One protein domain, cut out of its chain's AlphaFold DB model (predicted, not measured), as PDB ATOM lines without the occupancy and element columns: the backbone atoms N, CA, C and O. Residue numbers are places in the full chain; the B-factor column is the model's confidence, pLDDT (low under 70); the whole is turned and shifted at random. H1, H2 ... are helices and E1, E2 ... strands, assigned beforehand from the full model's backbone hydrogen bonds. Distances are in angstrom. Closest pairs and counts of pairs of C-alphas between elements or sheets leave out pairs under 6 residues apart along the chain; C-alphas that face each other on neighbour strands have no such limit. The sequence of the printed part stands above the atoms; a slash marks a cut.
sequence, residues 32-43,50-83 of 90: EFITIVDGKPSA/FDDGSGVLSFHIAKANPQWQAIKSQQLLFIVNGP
ATOM      1  N   GLU A  32      10.288   9.621 -10.133       95.62
ATOM      2  CA  GLU A  32       9.258   9.302  -9.155       95.62
ATOM      3  C   GLU A  32       9.172  10.420  -8.126       95.62
ATOM      4  O   GLU A  32      10.179  10.801  -7.530       95.62
ATOM      5  N   PHE A  33       7.964  10.912  -7.864       95.50
ATOM      6  CA  PHE A  33       7.722  11.759  -6.704       95.50
ATOM      7  C   PHE A  33       7.041  10.956  -5.600       95.50
ATOM      8  O   PHE A  33       6.134  10.154  -5.839       95.50
ATOM      9  N   ILE A  34       7.495  11.186  -4.374       96.69
ATOM     10  CA  ILE A  34       7.075  10.474  -3.176       96.69
ATOM     11  C   ILE A  34       6.485  11.482  -2.198       96.69
ATOM     12  O   ILE A  34       7.105  12.487  -1.847       96.69
ATOM     13  N   THR A  35       5.277  11.178  -1.742       96.56
ATOM     14  CA  THR A  35       4.510  11.955  -0.761       96.56
ATOM     15  C   THR A  35       3.974  11.035   0.321       96.56
ATOM     16  O   THR A  35       3.755   9.855   0.059       96.56
ATOM     17  N   ILE A  36       3.661  11.568   1.495       97.00
ATOM     18  CA  ILE A  36       2.898  10.852   2.517       97.00
ATOM     19  C   ILE A  36       1.404  11.126   2.322       97.00
ATOM     20  O   ILE A  36       0.973  12.279   2.341       97.00
ATOM     21  N   VAL A  37       0.620  10.063   2.146       95.75
ATOM     22  CA  VAL A  37      -0.849  10.072   2.082       95.75
ATOM     23  C   VAL A  37      -1.351   9.140   3.183       95.75
ATOM     24  O   VAL A  37      -0.913   7.995   3.260       95.75
ATOM     25  N   ASP A  38      -2.209   9.639   4.075       93.88
ATOM     26  CA  ASP A  38      -2.759   8.880   5.215       93.88
ATOM     27  C   ASP A  38      -1.691   8.154   6.057       93.88
ATOM     28  O   ASP A  38      -1.835   6.997   6.452       93.88
ATOM     29  N   GLY A  39      -0.567   8.834   6.298       94.88
ATOM     30  CA  GLY A  39       0.557   8.297   7.072       94.88
ATOM     31  C   GLY A  39       1.398   7.243   6.344       94.88
ATOM     32  O   GLY A  39       2.302   6.674   6.952       94.88
ATOM     33  N   LYS A  40       1.143   6.984   5.055       96.31
ATOM     34  CA  LYS A  40       1.876   6.007   4.242       96.31
ATOM     35  C   LYS A  40       2.586   6.676   3.062       96.31
ATOM     36  O   LYS A  40       2.034   7.604   2.470       96.31
ATOM     37  N   PRO A  41       3.792   6.221   2.684       96.00
ATOM     38  CA  PRO A  41       4.443   6.700   1.473       96.00
ATOM     39  C   PRO A  41       3.663   6.256   0.231       96.00
ATOM     40  O   PRO A  41       3.265   5.100   0.106       96.00
ATOM     41  N   SER A  42       3.479   7.188  -0.695       96.00
ATOM     42  CA  SER A  42       2.893   6.984  -2.016       96.00
ATOM     43  C   SER A  42       3.877   7.505  -3.053       96.00
ATOM     44  O   SER A  42       4.195   8.697  -3.045       96.00
ATOM     45  N   ALA A  43       4.341   6.618  -3.929       96.00
ATOM     46  CA  ALA A  43       5.247   6.932  -5.028       96.00
ATOM     47  C   ALA A  43       4.474   6.969  -6.349       96.00
ATOM     48  O   ALA A  43       3.577   6.156  -6.579       96.00
ATOM     49  N   PHE A  50      13.020  20.411 -16.037       96.06
ATOM     50  CA  PHE A  50      13.861  21.342 -15.298       96.06
ATOM     51  C   PHE A  50      14.049  22.634 -16.098       96.06
ATOM     52  O   PHE A  50      14.380  22.590 -17.281       96.06
ATOM     53  N   ASP A  51      13.819  23.773 -15.451       95.75
ATOM     54  CA  ASP A  51      14.019  25.098 -16.033       95.75
ATOM     55  C   ASP A  51      15.327  25.720 -15.521       95.75
ATOM     56  O   ASP A  51      15.472  25.997 -14.329       95.75
ATOM     57  N   ASP A  52      16.273  25.963 -16.430       93.50
ATOM     58  CA  ASP A  52      17.621  26.438 -16.089       93.50
ATOM     59  C   ASP A  52      17.639  27.866 -15.522       93.50
ATOM     60  O   ASP A  52      18.526  28.214 -14.741       93.50
ATOM     61  N   GLY A  53      16.676  28.706 -15.913       94.06
ATOM     62  CA  GLY A  53      16.609  30.105 -15.488       94.06
ATOM     63  C   GLY A  53      16.111  30.266 -14.052       94.06
ATOM     64  O   GLY A  53      16.612  31.102 -13.303       94.06
ATOM     65  N   SER A  54      15.125  29.460 -13.667       95.25
ATOM     66  CA  SER A  54      14.465  29.508 -12.359       95.25
ATOM     67  C   SER A  54      14.959  28.441 -11.382       95.25
ATOM     68  O   SER A  54      14.730  28.567 -10.178       95.25
ATOM     69  N   GLY A  55      15.618  27.389 -11.873       91.75
ATOM     70  CA  GLY A  55      16.008  26.227 -11.076       91.75
ATOM     71  C   GLY A  55      14.817  25.388 -10.605       91.75
ATOM     72  O   GLY A  55      14.918  24.682  -9.598       91.75
ATOM     73  N   VAL A  56      13.669  25.490 -11.285       94.44
ATOM     74  CA  VAL A  56      12.428  24.801 -10.912       94.44
ATOM     75  C   VAL A  56      12.304  23.483 -11.671       94.44
ATOM     76  O   VAL A  56      12.376  23.446 -12.896       94.44
ATOM     77  N   LEU A  57      12.044  22.401 -10.931       94.31
ATOM     78  CA  LEU A  57      11.593  21.126 -11.487       94.31
ATOM     79  C   LEU A  57      10.060  21.073 -11.456       94.31
ATOM     80  O   LEU A  57       9.449  21.171 -10.391       94.31
ATOM     81  N   SER A  58       9.441  20.895 -12.616       95.38
ATOM     82  CA  SER A  58       7.989  20.813 -12.784       95.38
ATOM     83  C   SER A  58       7.568  19.430 -13.276       95.38
ATOM     84  O   SER A  58       8.303  18.771 -14.005       95.38
ATOM     85  N   PHE A  59       6.388  18.970 -12.864       94.94
ATOM     86  CA  PHE A  59       5.790  17.705 -13.292       94.94
ATOM     87  C   PHE A  59       4.262  17.800 -13.209       94.94
ATOM     88  O   PHE A  59       3.716  18.689 -12.550       94.94
ATOM     89  N   HIS A  60       3.558  16.883 -13.872       93.50
ATOM     90  CA  HIS A  60       2.094  16.855 -13.892       93.50
ATOM     91  C   HIS A  60       1.525  15.748 -13.002       93.50
ATOM     92  O   HIS A  60       2.054  14.640 -12.946       93.50
ATOM     93  N   ILE A  61       0.392  16.035 -12.355       94.12
ATOM     94  CA  ILE A  61      -0.397  15.054 -11.610       94.12
ATOM     95  C   ILE A  61      -1.895  15.272 -11.850       94.12
ATOM     96  O   ILE A  61      -2.383  16.405 -11.882       94.12
ATOM     97  N   ALA A  62      -2.645  14.180 -12.011       93.06
ATOM     98  CA  ALA A  62      -4.096  14.232 -12.120       93.06
ATOM     99  C   ALA A  62      -4.749  14.614 -10.780       93.06
ATOM    100  O   ALA A  62      -4.375  14.104  -9.725       93.06
ATOM    101  N   LYS A  63      -5.808  15.436 -10.820       94.25
ATOM    102  CA  LYS A  63      -6.593  15.805  -9.622       94.25
ATOM    103  C   LYS A  63      -7.313  14.622  -8.956       94.25
ATOM    104  O   LYS A  63      -7.765  14.747  -7.825       94.25
ATOM    105  N   ALA A  64      -7.443  13.490  -9.642       94.44
ATOM    106  CA  ALA A  64      -7.980  12.271  -9.044       94.44
ATOM    107  C   ALA A  64      -6.999  11.622  -8.044       94.44
ATOM    108  O   ALA A  64      -7.431  10.876  -7.172       94.44
ATOM    109  N   ASN A  65      -5.696  11.922  -8.135       94.12
ATOM    110  CA  ASN A  65      -4.677  11.304  -7.288       94.12
ATOM    111  C   ASN A  65      -4.577  12.046  -5.947       94.12
ATOM    112  O   ASN A  65      -4.228  13.226  -5.956       94.12
ATOM    113  N   PRO A  66      -4.763  11.396  -4.785       93.44
ATOM    114  CA  PRO A  66      -4.731  12.063  -3.473       93.44
ATOM    115  C   PRO A  66      -3.479  12.920  -3.215       93.44
ATOM    116  O   PRO A  66      -3.516  13.914  -2.486       93.44
ATOM    117  N   GLN A  67      -2.364  12.580  -3.865       95.56
ATOM    118  CA  GLN A  67      -1.088  13.264  -3.701       95.56
ATOM    119  C   GLN A  67      -1.131  14.756  -4.091       95.56
ATOM    120  O   GLN A  67      -0.378  15.525  -3.502       95.56
ATOM    121  N   TRP A  68      -2.011  15.222  -5.000       94.62
ATOM    122  CA  TRP A  68      -2.057  16.656  -5.376       94.62
ATOM    123  C   TRP A  68      -2.477  17.562  -4.212       94.62
ATOM    124  O   TRP A  68      -2.120  18.741  -4.169       94.62
ATOM    125  N   GLN A  69      -3.256  17.025  -3.270       94.38
ATOM    126  CA  GLN A  69      -3.598  17.722  -2.032       94.38
ATOM    127  C   GLN A  69      -2.455  17.590  -1.036       94.38
ATOM    128  O   GLN A  69      -2.051  18.579  -0.428       94.38
ATOM    129  N   ALA A  70      -1.905  16.378  -0.930       93.75
ATOM    130  CA  ALA A  70      -0.847  16.047   0.008       93.75
ATOM    131  C   ALA A  70       0.396  16.935  -0.179       93.75
ATOM    132  O   ALA A  70       0.950  17.396   0.815       93.75
ATOM    133  N   ILE A  71       0.796  17.248  -1.420       92.94
ATOM    134  CA  ILE A  71       1.961  18.112  -1.712       92.94
ATOM    135  C   ILE A  71       1.829  19.547  -1.184       92.94
ATOM    136  O   ILE A  71       2.832  20.241  -1.065       92.94
ATOM    137  N   LYS A  72       0.617  20.026  -0.869       91.31
ATOM    138  CA  LYS A  72       0.413  21.408  -0.402       91.31
ATOM    139  C   LYS A  72       0.841  21.627   1.049       91.31
ATOM    140  O   LYS A  72       1.098  22.763   1.433       91.31
ATOM    141  N   SER A  73       0.872  20.568   1.854       91.06
ATOM    142  CA  SER A  73       1.118  20.631   3.301       91.06
ATOM    143  C   SER A  73       2.404  19.922   3.732       91.06
ATOM    144  O   SER A  73       2.655  19.793   4.930       91.06
ATOM    145  N   GLN A  74       3.231  19.468   2.785       92.12
ATOM    146  CA  GLN A  74       4.465  18.738   3.075       92.12
ATOM    147  C   GLN A  74       5.556  19.005   2.036       92.12
ATOM    148  O   GLN A  74       5.298  19.521   0.952       92.12
ATOM    149  N   GLN A  75       6.780  18.593   2.358       92.38
ATOM    150  CA  GLN A  75       7.833  18.427   1.361       92.38
ATOM    151  C   GLN A  75       7.695  17.053   0.703       92.38
ATOM    152  O   GLN A  75       7.387  16.073   1.379       92.38
ATOM    153  N   LEU A  76       7.947  16.986  -0.600       93.56
ATOM    154  CA  LEU A  76       8.019  15.731  -1.345       93.56
ATOM    155  C   LEU A  76       9.475  15.382  -1.660       93.56
ATOM    156  O   LEU A  76      10.335  16.264  -1.700       93.56
ATOM    157  N   LEU A  77       9.731  14.105  -1.923       95.06
ATOM    158  CA  LEU A  77      10.994  13.632  -2.484       95.06
ATOM    159  C   LEU A  77      10.783  13.343  -3.971       95.06
ATOM    160  O   LEU A  77       9.869  12.600  -4.308       95.06
ATOM    161  N   PHE A  78      11.611  13.915  -4.842       95.19
ATOM    162  CA  PHE A  78      11.629  13.586  -6.267       95.19
ATOM    163  C   PHE A  78      12.928  12.847  -6.587       95.19
ATOM    164  O   PHE A  78      14.009  13.337  -6.261       95.19
ATOM    165  N   ILE A  79      12.825  11.672  -7.199       94.94
ATOM    166  CA  ILE A  79      13.955  10.814  -7.553       94.94
ATOM    167  C   ILE A  79      14.006  10.701  -9.071       94.94
ATOM    168  O   ILE A  79      13.056  10.233  -9.693       94.94
ATOM    169  N   VAL A  80      15.127  11.110  -9.661       94.00
ATOM    170  CA  VAL A  80      15.426  10.897 -11.080       94.00
ATOM    171  C   VAL A  80      16.510   9.839 -11.175       94.00
ATOM    172  O   VAL A  80      17.560   9.967 -10.549       94.00
ATOM    173  N   ASN A  81      16.249   8.802 -11.963       91.50
ATOM    174  CA  ASN A  81      17.181   7.708 -12.183       91.50
ATOM    175  C   ASN A  81      17.692   7.745 -13.622       91.50
ATOM    176  O   ASN A  81      16.929   7.987 -14.554       91.50
ATOM    177  N   GLY A  82      18.984   7.472 -13.787       87.94
ATOM    178  CA  GLY A  82      19.601   7.300 -15.096       87.94
ATOM    179  C   GLY A  82      19.434   5.871 -15.627       87.94
ATOM    180  O   GLY A  82      18.811   5.024 -14.975       87.94
ATOM    181  N   PRO A  83      20.038   5.559 -16.786       83.19
ATOM    182  CA  PRO A  83      20.076   4.204 -17.322       83.19
ATOM    183  C   PRO A  83      20.628   3.214 -16.289       83.19
ATOM    184  O   PRO A  83      21.610   3.500 -15.599       83.19
TER     185      PRO A  83
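This is residues 32 to 43 and 50 to 83 of the 90 residues of an uncharacterized protein of Gammaproteobacteria bacterium (UniProt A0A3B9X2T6). A small antiparallel sheet, in the order E2, E1, E4, has the short helix H1 over one face at E1; E3 lies off the sheet, and residues 51 to 56 stick out. The printed part has 46 residues, with E1, E2, E3, H1, E4 along it; it is mostly strand, with under half of the residues in named elements. It is loose, radius of gyration of the C-alphas 12.0 A, spanning 34 by 25 by 18 A.

E1, residues 32 to 37, begins at C-alpha 32 (9.258, 9.302, -9.155) and is 15.1 A long. E2 is residues 40 to 43, E3 56 to 59, H1 67 to 70. E4, residues 77 to 80, ends at C-alpha 80 (15.426, 10.897, -11.080).

E1 and E2 form an antiparallel hairpin, N 35 and O 42 3.0 A apart. E1 and E4 are antiparallel, N 34 and O 77 2.8 A apart. H1, too short for an O i to N i+4 pair, is on the sheet at a height of 7.4 A; its closest C-alphas with E1 are Ala 70 and Val 37, 6.3 A. E3 pairs with no named strand.

The C-alphas farthest apart, Asp 38 and Gly 53, are 35.4 A apart. Residues 44 to 49 are not printed, a gap of 19.7 A between C-alphas 43 and 50. No printed residue is under 70 in pLDDT.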